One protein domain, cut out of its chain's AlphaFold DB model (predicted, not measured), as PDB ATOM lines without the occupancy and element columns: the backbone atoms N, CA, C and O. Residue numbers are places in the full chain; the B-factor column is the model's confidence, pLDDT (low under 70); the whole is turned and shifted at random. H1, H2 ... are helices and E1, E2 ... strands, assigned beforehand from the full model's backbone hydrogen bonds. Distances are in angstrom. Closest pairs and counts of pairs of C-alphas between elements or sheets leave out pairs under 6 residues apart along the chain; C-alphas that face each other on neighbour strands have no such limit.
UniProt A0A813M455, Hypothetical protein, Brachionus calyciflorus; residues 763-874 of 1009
ATOM      1  N   LEU A 763     -61.091 -28.635   3.092       83.94
ATOM      2  CA  LEU A 763     -60.894 -29.727   2.159       83.94
ATOM      3  C   LEU A 763     -61.458 -31.020   2.757       83.94
ATOM      4  O   LEU A 763     -61.317 -31.267   3.957       83.94
ATOM      5  N   THR A 764     -62.076 -31.853   1.924       78.12
ATOM      6  CA  THR A 764     -62.723 -33.107   2.350       78.12
ATOM      7  C   THR A 764     -61.751 -34.293   2.302       78.12
ATOM      8  O   THR A 764     -60.563 -34.128   2.014       78.12
ATOM      9  N   ASN A 765     -62.215 -35.503   2.641       71.50
ATOM     10  CA  ASN A 765     -61.412 -36.740   2.624       71.50
ATOM     11  C   ASN A 765     -60.177 -36.702   3.552       71.50
ATOM     12  O   ASN A 765     -59.171 -37.369   3.311       71.50
ATOM     13  N   GLY A 766     -60.237 -35.915   4.631       69.44
ATOM     14  CA  GLY A 766     -59.159 -35.820   5.621       69.44
ATOM     15  C   GLY A 766     -57.934 -35.010   5.182       69.44
ATOM     16  O   GLY A 766     -56.908 -35.049   5.870       69.44
ATOM     17  N   VAL A 767     -58.032 -34.258   4.080       76.94
ATOM     18  CA  VAL A 767     -56.978 -33.342   3.614       76.94
ATOM     19  C   VAL A 767     -56.909 -32.081   4.496       76.94
ATOM     20  O   VAL A 767     -55.818 -31.596   4.803       76.94
ATOM     21  N   GLY A 768     -58.050 -31.580   4.980       82.81
ATOM     22  CA  GLY A 768     -58.117 -30.495   5.964       82.81
ATOM     23  C   GLY A 768     -58.136 -29.094   5.348       82.81
ATOM     24  O   GLY A 768     -59.207 -28.554   5.121       82.81
ATOM     25  N   SER A 769     -56.980 -28.471   5.114       88.50
ATOM     26  CA  SER A 769     -56.868 -27.133   4.499       88.50
ATOM     27  C   SER A 769     -55.575 -26.991   3.688       88.50
ATOM     28  O   SER A 769     -54.700 -27.859   3.754       88.50
ATOM     29  N   ALA A 770     -55.401 -25.886   2.953       88.88
ATOM     30  CA  ALA A 770     -54.159 -25.609   2.221       88.88
ATOM     31  C   ALA A 770     -52.916 -25.621   3.141       88.88
ATOM     32  O   ALA A 770     -51.871 -26.168   2.779       88.88
ATOM     33  N   LEU A 771     -53.049 -25.100   4.372       89.56
ATOM     34  CA  LEU A 771     -51.992 -25.151   5.389       89.56
ATOM     35  C   LEU A 771     -51.718 -26.588   5.880       89.56
ATOM     36  O   LEU A 771     -50.575 -26.918   6.209       89.56
ATOM     37  N   CYS A 772     -52.727 -27.465   5.908       88.44
ATOM     38  CA  CYS A 772     -52.522 -28.886   6.208       88.44
ATOM     39  C   CYS A 772     -51.740 -29.589   5.099       88.44
ATOM     40  O   CYS A 772     -50.816 -30.340   5.405       88.44
ATOM     41  N   VAL A 773     -52.037 -29.307   3.825       86.44
ATOM     42  CA  VAL A 773     -51.325 -29.915   2.686       86.44
ATOM     43  C   VAL A 773     -49.835 -29.584   2.722       86.44
ATOM     44  O   VAL A 773     -49.015 -30.502   2.681       86.44
ATOM     45  N   ILE A 774     -49.461 -28.311   2.910       88.00
ATOM     46  CA  ILE A 774     -48.041 -27.924   3.020       88.00
ATOM     47  C   ILE A 774     -47.369 -28.461   4.289       88.00
ATOM     48  O   ILE A 774     -46.148 -28.591   4.316       88.00
ATOM     49  N   SER A 775     -48.136 -28.798   5.332       87.81
ATOM     50  CA  SER A 775     -47.634 -29.372   6.592       87.81
ATOM     51  C   SER A 775     -47.612 -30.905   6.599       87.81
ATOM     52  O   SER A 775     -47.036 -31.512   7.501       87.81
ATOM     53  N   SER A 776     -48.214 -31.539   5.592       85.00
ATOM     54  CA  SER A 776     -48.284 -32.992   5.461       85.00
ATOM     55  C   SER A 776     -46.917 -33.591   5.128       85.00
ATOM     56  O   SER A 776     -46.091 -32.988   4.437       85.00
ATOM     57  N   THR A 777     -46.664 -34.804   5.613       81.69
ATOM     58  CA  THR A 777     -45.478 -35.592   5.246       81.69
ATOM     59  C   THR A 777     -45.613 -36.219   3.855       81.69
ATOM     60  O   THR A 777     -44.608 -36.592   3.260       81.69
ATOM     61  N   LEU A 778     -46.832 -36.287   3.303       77.38
ATOM     62  CA  LEU A 778     -47.112 -36.913   2.005       77.38
ATOM     63  C   LEU A 778     -46.474 -36.159   0.829       77.38
ATOM     64  O   LEU A 778     -45.996 -36.781  -0.115       77.38
ATOM     65  N   TYR A 779     -46.415 -34.828   0.907       79.06
ATOM     66  CA  TYR A 779     -45.924 -33.957  -0.172       79.06
ATOM     67  C   TYR A 779     -44.538 -33.368   0.118       79.06
ATOM     68  O   TYR A 779     -44.102 -32.428  -0.538       79.06
ATOM     69  N   GLU A 780     -43.830 -33.912   1.112       80.00
ATOM     70  CA  GLU A 780     -42.518 -33.416   1.541       80.00
ATOM     71  C   GLU A 780     -41.456 -33.499   0.434       80.00
ATOM     72  O   GLU A 780     -40.564 -32.662   0.389       80.00
ATOM     73  N   HIS A 781     -41.585 -34.454  -0.487       80.38
ATOM     74  CA  HIS A 781     -40.646 -34.668  -1.589       80.38
ATOM     75  C   HIS A 781     -40.661 -33.552  -2.648       80.38
ATOM     76  O   HIS A 781     -39.658 -33.359  -3.328       80.38
ATOM     77  N   ASN A 782     -41.757 -32.794  -2.763       81.31
ATOM     78  CA  ASN A 782     -41.898 -31.733  -3.769       81.31
ATOM     79  C   ASN A 782     -41.361 -30.373  -3.300       81.31
ATOM     80  O   ASN A 782     -41.364 -29.416  -4.071       81.31
ATOM     81  N   TRP A 783     -40.900 -30.269  -2.047       84.62
ATOM     82  CA  TRP A 783     -40.517 -28.997  -1.440       84.62
ATOM     83  C   TRP A 783     -39.233 -29.094  -0.626       84.62
ATOM     84  O   TRP A 783     -39.083 -29.961   0.235       84.62
ATOM     85  N   LEU A 784     -38.350 -28.110  -0.787       86.88
ATOM     86  CA  LEU A 784     -37.221 -27.950   0.124       86.88
ATOM     87  C   LEU A 784     -37.711 -27.430   1.495       86.88
ATOM     88  O   LEU A 784     -38.635 -26.610   1.549       86.88
ATOM     89  N   PRO A 785     -37.085 -27.825   2.624       86.56
ATOM     90  CA  PRO A 785     -37.552 -27.454   3.965       86.56
ATOM     91  C   PRO A 785     -37.744 -25.948   4.186       86.56
ATOM     92  O   PRO A 785     -38.728 -25.522   4.789       86.56
ATOM     93  N   HIS A 786     -36.828 -25.130   3.666       87.12
ATOM     94  CA  HIS A 786     -36.894 -23.675   3.793       87.12
ATOM     95  C   HIS A 786     -37.994 -23.056   2.912       87.12
ATOM     96  O   HIS A 786     -38.564 -22.026   3.267       87.12
ATOM     97  N   GLU A 787     -38.327 -23.682   1.781       89.25
ATOM     98  CA  GLU A 787     -39.389 -23.217   0.884       89.25
ATOM     99  C   GLU A 787     -40.772 -23.468   1.475       89.25
ATOM    100  O   GLU A 787     -41.643 -22.610   1.351       89.25
ATOM    101  N   ARG A 788     -40.959 -24.581   2.201       89.81
ATOM    102  CA  ARG A 788     -42.208 -24.859   2.936       89.81
ATOM    103  C   ARG A 788     -42.507 -23.773   3.962       89.81
ATOM    104  O   ARG A 788     -43.635 -23.300   4.042       89.81
ATOM    105  N   ILE A 789     -41.491 -23.357   4.717       91.06
ATOM    106  CA  ILE A 789     -41.608 -22.290   5.722       91.06
ATOM    107  C   ILE A 789     -41.988 -20.963   5.051       91.06
ATOM    108  O   ILE A 789     -42.954 -20.322   5.464       91.06
ATOM    109  N   LYS A 790     -41.295 -20.590   3.966       92.50
ATOM    110  CA  LYS A 790     -41.620 -19.385   3.183       92.50
ATOM    111  C   LYS A 790     -43.041 -19.428   2.615       92.50
ATOM    112  O   LYS A 790     -43.725 -18.408   2.602       92.50
ATOM    113  N   LEU A 791     -43.491 -20.592   2.146       91.88
ATOM    114  CA  LEU A 791     -44.834 -20.757   1.599       91.88
ATOM    115  C   LEU A 791     -45.917 -20.669   2.683       91.88
ATOM    116  O   LEU A 791     -46.949 -20.056   2.438       91.88
ATOM    117  N   ILE A 792     -45.683 -21.212   3.881       93.06
ATOM    118  CA  ILE A 792     -46.596 -21.035   5.025       93.06
ATOM    119  C   ILE A 792     -46.768 -19.549   5.340       93.06
ATOM    120  O   ILE A 792     -47.894 -19.076   5.466       93.06
ATOM    121  N   ASP A 793     -45.665 -18.804   5.404       93.00
ATOM    122  CA  ASP A 793     -45.708 -17.363   5.657       93.00
ATOM    123  C   ASP A 793     -46.437 -16.607   4.546       93.00
ATOM    124  O   ASP A 793     -47.240 -15.718   4.827       93.00
ATOM    125  N   LYS A 794     -46.224 -17.005   3.285       93.38
ATOM    126  CA  LYS A 794     -46.958 -16.463   2.140       93.38
ATOM    127  C   LYS A 794     -48.461 -16.744   2.260       93.38
ATOM    128  O   LYS A 794     -49.246 -15.815   2.130       93.38
ATOM    129  N   LEU A 795     -48.879 -17.975   2.558       92.12
ATOM    130  CA  LEU A 795     -50.298 -18.316   2.722       92.12
ATOM    131  C   LEU A 795     -50.954 -17.505   3.849       92.12
ATOM    132  O   LEU A 795     -52.044 -16.973   3.660       92.12
ATOM    133  N   ILE A 796     -50.277 -17.355   4.992       91.19
ATOM    134  CA  ILE A 796     -50.766 -16.538   6.115       91.19
ATOM    135  C   ILE A 796     -50.878 -15.062   5.710       91.19
ATOM    136  O   ILE A 796     -51.864 -14.411   6.048       91.19
ATOM    137  N   HIS A 797     -49.907 -14.538   4.954       90.44
ATOM    138  CA  HIS A 797     -49.947 -13.169   4.434       90.44
ATOM    139  C   HIS A 797     -51.152 -12.926   3.509       90.44
ATOM    140  O   HIS A 797     -51.790 -11.883   3.612       90.44
ATOM    141  N   TYR A 798     -51.510 -13.907   2.674       89.69
ATOM    142  CA  TYR A 798     -52.705 -13.872   1.817       89.69
ATOM    143  C   TYR A 798     -54.009 -14.266   2.547       89.69
ATOM    144  O   TYR A 798     -55.034 -14.476   1.905       89.69
ATOM    145  N   GLY A 799     -54.004 -14.340   3.884       87.25
ATOM    146  CA  GLY A 799     -55.220 -14.485   4.691       87.25
ATOM    147  C   GLY A 799     -55.535 -15.899   5.183       87.25
ATOM    148  O   GLY A 799     -56.647 -16.124   5.661       87.25
ATOM    149  N   ALA A 800     -54.599 -16.850   5.110       90.50
ATOM    150  CA  ALA A 800     -54.790 -18.171   5.711       90.50
ATOM    151  C   ALA A 800     -54.834 -18.096   7.254       90.50
ATOM    152  O   ALA A 800     -53.898 -17.611   7.899       90.50
ATOM    153  N   ASP A 801     -55.902 -18.611   7.859       88.50
ATOM    154  CA  ASP A 801     -56.144 -18.633   9.294       88.50
ATOM    155  C   ASP A 801     -55.582 -19.911   9.927       88.50
ATOM    156  O   ASP A 801     -56.152 -21.001   9.873       88.50
ATOM    157  N   ILE A 802     -54.452 -19.755  10.612       88.69
ATOM    158  CA  ILE A 802     -53.815 -20.833  11.374       88.69
ATOM    159  C   ILE A 802     -54.650 -21.287  12.592       88.69
ATOM    160  O   ILE A 802     -54.409 -22.367  13.140       88.69
ATOM    161  N   LEU A 803     -55.622 -20.477  13.031       87.31
ATOM    162  CA  LEU A 803     -56.515 -20.764  14.156       87.31
ATOM    163  C   LEU A 803     -57.776 -21.531  13.730       87.31
ATOM    164  O   LEU A 803     -58.556 -21.927  14.604       87.31
ATOM    165  N   GLN A 804     -57.978 -21.748  12.425       85.25
ATOM    166  CA  GLN A 804     -59.145 -22.444  11.898       85.25
ATOM    167  C   GLN A 804     -59.234 -23.871  12.478       85.25
ATOM    168  O   GLN A 804     -58.238 -24.604  12.475       85.25
ATOM    169  N   PRO A 805     -60.406 -24.289  12.995       83.75
ATOM    170  CA  PRO A 805     -60.606 -25.653  13.467       83.75
ATOM    171  C   PRO A 805     -60.703 -26.624  12.283       83.75
ATOM    172  O   PRO A 805     -61.470 -26.403  11.349       83.75
ATOM    173  N   ILE A 806     -59.948 -27.718  12.349       82.50
ATOM    174  CA  ILE A 806     -59.820 -28.734  11.302       82.50
ATOM    175  C   ILE A 806     -60.041 -30.111  11.928       82.50
ATOM    176  O   ILE A 806     -59.507 -30.413  13.000       82.50
ATOM    177  N   ALA A 807     -60.826 -30.951  11.254       80.50
ATOM    178  CA  ALA A 807     -61.026 -32.341  11.637       80.50
ATOM    179  C   ALA A 807     -59.946 -33.238  11.010       80.50
ATOM    180  O   ALA A 807     -59.690 -33.157   9.811       80.50
ATOM    181  N   PHE A 808     -59.315 -34.111  11.799       78.19
ATOM    182  CA  PHE A 808     -58.290 -35.034  11.303       78.19
ATOM    183  C   PHE A 808     -58.208 -36.352  12.087       78.19
ATOM    184  O   PHE A 808     -58.632 -36.469  13.240       78.19
ATOM    185  N   GLY A 809     -57.624 -37.365  11.439       68.62
ATOM    186  CA  GLY A 809     -57.448 -38.716  11.976       68.62
ATOM    187  C   GLY A 809     -58.725 -39.567  11.981       68.62
ATOM    188  O   GLY A 809     -59.837 -39.060  11.874       68.62
ATOM    189  N   ALA A 810     -58.574 -40.887  12.144       66.06
ATOM    190  CA  ALA A 810     -59.691 -41.843  12.069       66.06
ATOM    191  C   ALA A 810     -60.793 -41.601  13.123       66.06
ATOM    192  O   ALA A 810     -61.955 -41.926  12.905       66.06
ATOM    193  N   ARG A 811     -60.434 -40.995  14.263       64.25
ATOM    194  CA  ARG A 811     -61.366 -40.617  15.343       64.25
ATOM    195  C   ARG A 811     -61.947 -39.203  15.193       64.25
ATOM    196  O   ARG A 811     -62.623 -38.749  16.111       64.25
ATOM    197  N   ARG A 812     -61.681 -38.518  14.071       72.38
ATOM    198  CA  ARG A 812     -62.151 -37.157  13.754       72.38
ATOM    199  C   ARG A 812     -61.882 -36.157  14.879       72.38
ATOM    200  O   ARG A 812     -62.783 -35.482  15.373       72.38
ATOM    201  N   TYR A 813     -60.625 -36.081  15.305       78.06
ATOM    202  CA  TYR A 813     -60.214 -35.070  16.267       78.06
ATOM    203  C   TYR A 813     -60.374 -33.678  15.655       78.06
ATOM    204  O   TYR A 813     -59.926 -33.459  14.535       78.06
ATOM    205  N   VAL A 814     -60.974 -32.744  16.393       82.06
ATOM    206  CA  VAL A 814     -61.060 -31.334  15.991       82.06
ATOM    207  C   VAL A 814     -59.922 -30.581  16.668       82.06
ATOM    208  O   VAL A 814     -59.901 -30.457  17.892       82.06
ATOM    209  N   GLY A 815     -58.961 -30.121  15.875       85.75
ATOM    210  CA  GLY A 815     -57.792 -29.367  16.326       85.75
ATOM    211  C   GLY A 815     -57.440 -28.262  15.340       85.75
ATOM    212  O   GLY A 815     -58.280 -27.839  14.557       85.75
ATOM    213  N   THR A 816     -56.206 -27.783  15.376       89.69
ATOM    214  CA  THR A 816     -55.693 -26.758  14.449       89.69
ATOM    215  C   THR A 816     -54.727 -27.386  13.444       89.69
ATOM    216  O   THR A 816     -54.354 -28.554  13.591       89.69
ATOM    217  N   VAL A 817     -54.243 -26.626  12.457       89.19
ATOM    218  CA  VAL A 817     -53.187 -27.127  11.555       89.19
ATOM    219  C   VAL A 817     -51.914 -27.538  12.307       89.19
ATOM    220  O   VAL A 817     -51.230 -28.476  11.902       89.19
ATOM    221  N   VAL A 818     -51.623 -26.906  13.450       91.06
ATOM    222  CA  VAL A 818     -50.503 -27.305  14.314       91.06
ATOM    223  C   VAL A 818     -50.736 -28.713  14.859       91.06
ATOM    224  O   VAL A 818     -49.836 -29.553  14.828       91.06
ATOM    225  N   ASP A 819     -51.954 -29.001  15.318       89.69
ATOM    226  CA  ASP A 819     -52.318 -30.330  15.807       89.69
ATOM    227  C   ASP A 819     -52.299 -31.379  14.688       89.69
ATOM    228  O   ASP A 819     -51.805 -32.485  14.913       89.69
ATOM    229  N   TYR A 820     -52.749 -31.020  13.480       88.94
ATOM    230  CA  TYR A 820     -52.637 -31.861  12.286       88.94
ATOM    231  C   TYR A 820     -51.173 -32.186  11.957       88.94
ATOM    232  O   TYR A 820     -50.824 -33.349  11.770       88.94
ATOM    233  N   ALA A 821     -50.288 -31.186  11.952       89.69
ATOM    234  CA  ALA A 821     -48.869 -31.382  11.666       89.69
ATOM    235  C   ALA A 821     -48.197 -32.292  12.710       89.69
ATOM    236  O   ALA A 821     -47.428 -33.185  12.356       89.69
ATOM    237  N   HIS A 822     -48.529 -32.129  13.999       89.69
ATOM    238  CA  HIS A 822     -48.074 -33.047  15.053       89.69
ATOM    239  C   HIS A 822     -48.647 -34.456  14.875       89.69
ATOM    240  O   HIS A 822     -47.939 -35.429  15.124       89.69
ATOM    241  N   TYR A 823     -49.907 -34.589  14.457       87.88
ATOM    242  CA  TYR A 823     -50.523 -35.883  14.164       87.88
ATOM    243  C   TYR A 823     -49.804 -36.599  13.010       87.88
ATOM    244  O   TYR A 823     -49.395 -37.747  13.176       87.88
ATOM    245  N   MET A 824     -49.561 -35.904  11.894       84.69
ATOM    246  CA  MET A 824     -48.826 -36.447  10.746       84.69
ATOM    247  C   MET A 824     -47.383 -36.802  11.112       84.69
ATOM    248  O   MET A 824     -46.911 -37.882  10.766       84.69
ATOM    249  N   TYR A 825     -46.701 -35.955  11.886       87.31
ATOM    250  CA  TYR A 825     -45.359 -36.254  12.384       87.31
ATOM    251  C   TYR A 825     -45.333 -37.518  13.255       87.31
ATOM    252  O   TYR A 825     -44.500 -38.390  13.042       87.31
ATOM    253  N   ASN A 826     -46.261 -37.645  14.211       86.62
ATOM    254  CA  ASN A 826     -46.314 -38.794  15.120       86.62
ATOM    255  C   ASN A 826     -46.803 -40.082  14.441       86.62
ATOM    256  O   ASN A 826     -46.578 -41.159  14.983       86.62
ATOM    257  N   SER A 827     -47.463 -39.984  13.281       83.25
ATOM    258  CA  SER A 827     -47.849 -41.156  12.485       83.25
ATOM    259  C   SER A 827     -46.642 -41.881  11.873       83.25
ATOM    260  O   SER A 827     -46.708 -43.079  11.604       83.25
ATOM    261  N   ASP A 828     -45.518 -41.180  11.709       83.69
ATOM    262  CA  ASP A 828     -44.257 -41.763  11.271       83.69
ATOM    263  C   ASP A 828     -43.528 -42.402  12.464       83.69
ATOM    264  O   ASP A 828     -42.750 -41.763  13.180       83.69
ATOM    265  N   ASN A 829     -43.794 -43.690  12.695       79.88
ATOM    266  CA  ASN A 829     -43.196 -44.434  13.805       79.88
ATOM    267  C   ASN A 829     -41.662 -44.454  13.753       79.88
ATOM    268  O   ASN A 829     -41.023 -44.471  14.807       79.88
ATOM    269  N   ARG A 830     -41.070 -44.424  12.551       85.38
ATOM    270  CA  ARG A 830     -39.618 -44.475  12.378       85.38
ATOM    271  C   ARG A 830     -38.984 -43.172  12.838       85.38
ATOM    272  O   ARG A 830     -38.062 -43.224  13.641       85.38
ATOM    273  N   LEU A 831     -39.480 -42.020  12.395       83.56
ATOM    274  CA  LEU A 831     -38.866 -40.731  12.737       83.56
ATOM    275  C   LEU A 831     -39.318 -40.161  14.088       83.56
ATOM    276  O   LEU A 831     -38.552 -39.450  14.735       83.56
ATOM    277  N   ALA A 832     -40.541 -40.446  14.540       82.31
ATOM    278  CA  ALA A 832     -41.061 -39.849  15.770       82.31
ATOM    279  C   ALA A 832     -40.641 -40.581  17.055       82.31
ATOM    280  O   ALA A 832     -40.486 -39.921  18.085       82.31
ATOM    281  N   HIS A 833     -40.464 -41.907  17.011       84.94
ATOM    282  CA  HIS A 833     -40.304 -42.739  18.215       84.94
ATOM    283  C   HIS A 833     -38.920 -43.380  18.365       84.94
ATOM    284  O   HIS A 833     -38.644 -43.987  19.399       84.94
ATOM    285  N   THR A 834     -38.034 -43.251  17.375       86.81
ATOM    286  CA  THR A 834     -36.665 -43.765  17.494       86.81
ATOM    287  C   THR A 834     -35.725 -42.720  18.114       86.81
ATOM    288  O   THR A 834     -35.874 -41.518  17.868       86.81
ATOM    289  N   PRO A 835     -34.745 -43.137  18.938       86.88
ATOM    290  CA  PRO A 835     -33.743 -42.224  19.482       86.88
ATOM    291  C   PRO A 835     -32.926 -41.552  18.371       86.88
ATOM    292  O   PRO A 835     -32.473 -42.212  17.440       86.88
ATOM    293  N   TYR A 836     -32.663 -40.248  18.501       85.75
ATOM    294  CA  TYR A 836     -32.010 -39.431  17.464       85.75
ATOM    295  C   TYR A 836     -30.657 -39.986  16.975       85.75
ATOM    296  O   TYR A 836     -30.335 -39.918  15.790       85.75
ATOM    297  N   HIS A 837     -29.865 -40.579  17.872       86.12
ATOM    298  CA  HIS A 837     -28.567 -41.167  17.522       86.12
ATOM    299  C   HIS A 837     -28.691 -42.437  16.665       86.12
ATOM    300  O   HIS A 837     -27.783 -42.735  15.894       86.12
ATOM    301  N   SER A 838     -29.829 -43.134  16.744       88.06
ATOM    302  CA  SER A 838     -30.142 -44.342  15.969       88.06
ATOM    303  C   SER A 838     -30.662 -44.046  14.555       88.06
ATOM    304  O   SER A 838     -30.889 -44.977  13.785       88.06
ATOM    305  N   LEU A 839     -30.859 -42.767  14.214       89.31
ATOM    306  CA  LEU A 839     -31.257 -42.319  12.881       89.31
ATOM    307  C   LEU A 839     -30.043 -42.161  11.959       89.31
ATOM    308  O   LEU A 839     -28.978 -41.703  12.389       89.31
ATOM    309  N   THR A 840     -30.230 -42.472  10.677       90.94
ATOM    310  CA  THR A 840     -29.282 -42.155   9.597       90.94
ATOM    311  C   THR A 840     -29.164 -40.642   9.386       90.94
ATOM    312  O   THR A 840     -30.012 -39.871   9.830       90.94
ATOM    313  N   ILE A 841     -28.127 -40.183   8.680       86.12
ATOM    314  CA  ILE A 841     -27.909 -38.748   8.409       86.12
ATOM    315  C   ILE A 841     -29.119 -38.120   7.695       86.12
ATOM    316  O   ILE A 841     -29.581 -37.050   8.089       86.12
ATOM    317  N   ASN A 842     -29.700 -38.818   6.717       84.19
ATOM    318  CA  ASN A 842     -30.872 -38.336   5.982       84.19
ATOM    319  C   ASN A 842     -32.134 -38.314   6.852       84.19
ATOM    320  O   ASN A 842     -32.892 -37.345   6.819       84.19
ATOM    321  N   GLU A 843     -32.329 -39.333   7.693       86.75
ATOM    322  CA  GLU A 843     -33.419 -39.360   8.673       86.75
ATOM    323  C   GLU A 843     -33.273 -38.242   9.719       86.75
ATOM    324  O   GLU A 843     -34.266 -37.615  10.083       86.75
ATOM    325  N   ARG A 844     -32.048 -37.931  10.170       87.25
ATOM    326  CA  ARG A 844     -31.781 -36.794  11.067       87.25
ATOM    327  C   ARG A 844     -32.098 -35.464  10.391       87.25
ATOM    328  O   ARG A 844     -32.717 -34.607  11.017       87.25
ATOM    329  N   ASN A 845     -31.734 -35.302   9.121       87.31
ATOM    330  CA  ASN A 845     -32.056 -34.102   8.348       87.31
ATOM    331  C   ASN A 845     -33.575 -33.922   8.199       87.31
ATOM    332  O   ASN A 845     -34.083 -32.835   8.475       87.31
ATOM    333  N   ALA A 846     -34.313 -34.986   7.867       85.69
ATOM    334  CA  ALA A 846     -35.777 -34.970   7.803       85.69
ATOM    335  C   ALA A 846     -36.418 -34.706   9.179       85.69
ATOM    336  O   ALA A 846     -37.324 -33.882   9.305       85.69
ATOM    337  N   HIS A 847     -35.909 -35.344  10.238       87.19
ATOM    338  CA  HIS A 847     -36.334 -35.097  11.616       87.19
ATOM    339  C   HIS A 847     -36.162 -33.618  11.992       87.19
ATOM    340  O   HIS A 847     -37.105 -32.987  12.473       87.19
ATOM    341  N   ASN A 848     -34.992 -33.034  11.724       90.25
ATOM    342  CA  ASN A 848     -34.703 -31.632  12.025       90.25
ATOM    343  C   ASN A 848     -35.562 -30.679  11.186       90.25
ATOM    344  O   ASN A 848     -36.132 -29.739  11.734       90.25
ATOM    345  N   ALA A 849     -35.739 -30.954   9.891       87.56
ATOM    346  CA  ALA A 849     -36.617 -30.182   9.014       87.56
ATOM    347  C   ALA A 849     -38.069 -30.160   9.524       87.56
ATOM    348  O   ALA A 849     -38.664 -29.089   9.666       87.56
ATOM    349  N   ARG A 850     -38.626 -31.324   9.886       89.94
ATOM    350  CA  ARG A 850     -39.985 -31.433  10.441       89.94
ATOM    351  C   ARG A 850     -40.111 -30.757  11.811       89.94
ATOM    352  O   ARG A 850     -41.122 -30.111  12.080       89.94
ATOM    353  N   LYS A 851     -39.095 -30.845  12.680       89.12
ATOM    354  CA  LYS A 851     -39.075 -30.124  13.970       89.12
ATOM    355  C   LYS A 851     -39.022 -28.607  13.790       89.12
ATOM    356  O   LYS A 851     -39.726 -27.898  14.513       89.12
ATOM    357  N   ASN A 852     -38.242 -28.121  12.828       91.56
ATOM    358  CA  ASN A 852     -38.175 -26.702  12.489       91.56
ATOM    359  C   ASN A 852     -39.530 -26.203  11.974       91.56
ATOM    360  O   ASN A 852     -40.024 -25.188  12.457       91.56
ATOM    361  N   LEU A 853     -40.187 -26.967  11.094       91.81
ATOM    362  CA  LEU A 853     -41.536 -26.673  10.605       91.81
ATOM    363  C   LEU A 853     -42.564 -26.572  11.745       91.81
ATOM    364  O   LEU A 853     -43.309 -25.600  11.823       91.81
ATOM    365  N   LEU A 854     -42.585 -27.549  12.660       91.88
ATOM    366  CA  LEU A 854     -43.495 -27.547  13.813       91.88
ATOM    367  C   LEU A 854     -43.248 -26.356  14.749       91.88
ATOM    368  O   LEU A 854     -44.197 -25.787  15.288       91.88
ATOM    369  N   SER A 855     -41.983 -25.980  14.941       91.00
ATOM    370  CA  SER A 855     -41.605 -24.825  15.763       91.00
ATOM    371  C   SER A 855     -42.054 -23.514  15.113       91.00
ATOM    372  O   SER A 855     -42.597 -22.647  15.796       91.00
ATOM    373  N   HIS A 856     -41.913 -23.405  13.788       93.44
ATOM    374  CA  HIS A 856     -42.390 -22.263  13.002       93.44
ATOM    375  C   HIS A 856     -43.916 -22.124  13.036       93.44
ATOM    376  O   HIS A 856     -44.440 -21.049  13.321       93.44
ATOM    377  N   LEU A 857     -44.645 -23.228  12.843       92.81
ATOM    378  CA  LEU A 857     -46.106 -23.258  12.965       92.81
ATOM    379  C   LEU A 857     -46.569 -22.848  14.370       92.81
ATOM    380  O   LEU A 857     -47.515 -22.076  14.506       92.81
ATOM    381  N   ALA A 858     -45.888 -23.313  15.424       90.75
ATOM    382  CA  ALA A 858     -46.201 -22.922  16.798       90.75
ATOM    383  C   ALA A 858     -45.939 -21.427  17.066       90.75
ATOM    384  O   ALA A 858     -46.708 -20.794  17.794       90.75
ATOM    385  N   TYR A 859     -44.884 -20.860  16.473       91.44
ATOM    386  CA  TYR A 859     -44.593 -19.427  16.535       91.44
ATOM    387  C   TYR A 859     -45.699 -18.599  15.862       91.44
ATOM    388  O   TYR A 859     -46.296 -17.747  16.520       91.44
ATOM    389  N   ARG A 860     -46.049 -18.916  14.607       92.38
ATOM    390  CA  ARG A 860     -47.129 -18.233  13.869       92.38
ATOM    391  C   ARG A 860     -48.487 -18.372  14.553       92.38
ATOM    392  O   ARG A 860     -49.251 -17.413  14.616       92.38
ATOM    393  N   TYR A 861     -48.773 -19.543  15.126       90.94
ATOM    394  CA  TYR A 861     -50.004 -19.775  15.879       90.94
ATOM    395  C   TYR A 861     -50.098 -18.852  17.096       90.94
ATOM    396  O   TYR A 861     -51.131 -18.229  17.331       90.94
ATOM    397  N   ARG A 862     -49.004 -18.733  17.860       89.12
ATOM    398  CA  ARG A 862     -48.929 -17.844  19.023       89.12
ATOM    399  C   ARG A 862     -49.112 -16.385  18.632       89.12
ATOM    400  O   ARG A 862     -49.891 -15.701  19.287       89.12
ATOM    401  N   GLU A 863     -48.407 -15.927  17.602       88.88
ATOM    402  CA  GLU A 863     -48.500 -14.556  17.089       88.88
ATOM    403  C   GLU A 863     -49.964 -14.200  16.782       88.88
ATOM    404  O   GLU A 863     -50.516 -13.270  17.376       88.88
ATOM    405  N   LYS A 864     -50.646 -15.040  15.990       87.12
ATOM    406  CA  LYS A 864     -52.055 -14.844  15.617       87.12
ATOM    407  C   LYS A 864     -53.024 -14.953  16.798       87.12
ATOM    408  O   LYS A 864     -53.981 -14.184  16.901       87.12
ATOM    409  N   ALA A 865     -52.786 -15.891  17.715       85.50
ATOM    410  CA  ALA A 865     -53.606 -16.055  18.915       85.50
ATOM    411  C   ALA A 865     -53.508 -14.840  19.855       85.50
ATOM    412  O   ALA A 865     -54.513 -14.441  20.447       85.50
ATOM    413  N   LEU A 866     -52.317 -14.245  19.987       83.88
ATOM    414  CA  LEU A 866     -52.096 -13.036  20.782       83.88
ATOM    415  C   LEU A 866     -52.701 -11.797  20.115       83.88
ATOM    416  O   LEU A 866     -53.320 -10.997  20.813       83.88
ATOM    417  N   GLU A 867     -52.582 -11.652  18.792       83.06
ATOM    418  CA  GLU A 867     -53.273 -10.600  18.032       83.06
ATOM    419  C   GLU A 867     -54.782 -10.641  18.280       83.06
ATOM    420  O   GLU A 867     -55.367  -9.645  18.708       83.06
ATOM    421  N   ARG A 868     -55.401 -11.817  18.112       81.81
ATOM    422  CA  ARG A 868     -56.832 -12.006  18.370       81.81
ATOM    423  C   ARG A 868     -57.199 -11.647  19.810       81.81
ATOM    424  O   ARG A 868     -58.188 -10.957  20.027       81.81
ATOM    425  N   ALA A 869     -56.391 -12.067  20.786       76.12
ATOM    426  CA  ALA A 869     -56.619 -11.743  22.192       76.12
ATOM    427  C   ALA A 869     -56.527 -10.233  22.481       76.12
ATOM    428  O   ALA A 869     -57.330  -9.726  23.261       76.12
ATOM    429  N   ARG A 870     -55.595  -9.501  21.851       75.44
ATOM    430  CA  ARG A 870     -55.476  -8.037  21.990       75.44
ATOM    431  C   ARG A 870     -56.697  -7.315  21.424       75.44
ATOM    432  O   ARG A 870     -57.232  -6.437  22.094       75.44
ATOM    433  N   VAL A 871     -57.165  -7.725  20.242       67.31
ATOM    434  CA  VAL A 871     -58.358  -7.144  19.602       67.31
ATOM    435  C   VAL A 871     -59.590  -7.332  20.492       67.31
ATOM    436  O   VAL A 871     -60.282  -6.359  20.781       67.31
ATOM    437  N   THR A 872     -59.797  -8.536  21.042       65.12
ATOM    438  CA  THR A 872     -60.907  -8.819  21.973       65.12
ATOM    439  C   THR A 872     -60.854  -7.974  23.255       65.12
ATOM    440  O   THR A 872     -61.897  -7.631  23.801       65.12
ATOM    441  N   ILE A 873     -59.662  -7.612  23.743       61.03
ATOM    442  CA  ILE A 873     -59.494  -6.768  24.942       61.03
ATOM    443  C   ILE A 873     -59.771  -5.283  24.640       61.03
ATOM    444  O   ILE A 873     -60.228  -4.560  25.521       61.03
ATOM    445  N   SER A 874     -59.526  -4.824  23.409       53.56
ATOM    446  CA  SER A 874     -59.672  -3.415  23.004       53.56
ATOM    447  C   SER A 874     -61.105  -2.953  22.694       53.56
ATOM    448  O   SER A 874     -61.303  -1.781  22.395       53.56
TER     449      SER A 874
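This is residues 763 to 874 of the 1009 residues of the protein "Hypothetical protein" of Brachionus calyciflorus (UniProt A0A813M455). One long helix, H5, makes the longest axis of the domain, and two shorter helices, H2 and H3, pack on it at shallow tilts, with the short H1 bridging H2 and H3 to make a small, loose bundle. A small two-stranded hairpin, E1 and E2, sits beside H3, short H4 makes a corner at the end of H3, and residues 869 to 874, the free end of H5 with Ser 874, stick out. The printed part has 112 residues with five named helices and two named strands, in the order H1, H2, E1, E2, H3, H4, H5; the sheet E1 - E2 is antiparallel, and the class is mostly helix. The whole is compact, with a radius of gyration of the C-alphas of 14.9 A, and elongated, spanning 51 by 30 by 25 A.

H1, residues 770 to 775, and H2, residues 785 to 797, form a helical hairpin: they touch, closest at the C-alphas of Ile 774 and Arg 788, 6.6 A apart, at a shallow tilt of 23 degrees, opposite ways. E1, residues 806 to 808, and E2, residues 813 to 815, are an antiparallel hairpin, with N 806 and O 815 at 2.8 A and N 808 and O 813 at 2.9 A, within hydrogen-bond range. H3, residues 817 to 827, touches H1 at a steep tilt of 38 degrees, the same way, with the C-alphas of Ser 775 and Ala 821 closest at 5.6 A. H2 and H3 are apart. H4, residues 829 to 833, and H3 touch only at the corner, the C-alphas of Asn 826 and Ala 832 being closest at 5.4 A. H5, residues 841 to 873, touches H3 with residues 850 to 861 alone, at a shallow tilt of 25 degrees, opposite ways; the closest C-alphas, of Val 818 and Leu 857, are 6.1 A apart. H2 and H5 touch at a shallow tilt of 17 degrees, the same way, closest at the C-alphas of Pro 785 and Ala 849, 5.8 A. Every O i to N i+4 pair is within hydrogen-bond range in H1, H3, H4 and H5, and 8 of 9 in H2.

H1 begins at C-alpha 770, (-54.159, -25.609, 2.221). H2 is 18.9 A long from first to last C-alpha, H3 15.0 A and H5 47.9 A. H5 begins at C-alpha 841, (-27.909, -38.748, 8.409), and ends at C-alpha 873, (-59.494, -6.768, 24.942).

The two C-alphas farthest apart, of Thr 840 and Ser 874, are 51.0 A apart. The printed part has no cut and no long link. Mean pLDDT of the printed part is 84.9; it is under 70 at residue 766, residues 809 to 811 and residues 871 to 874.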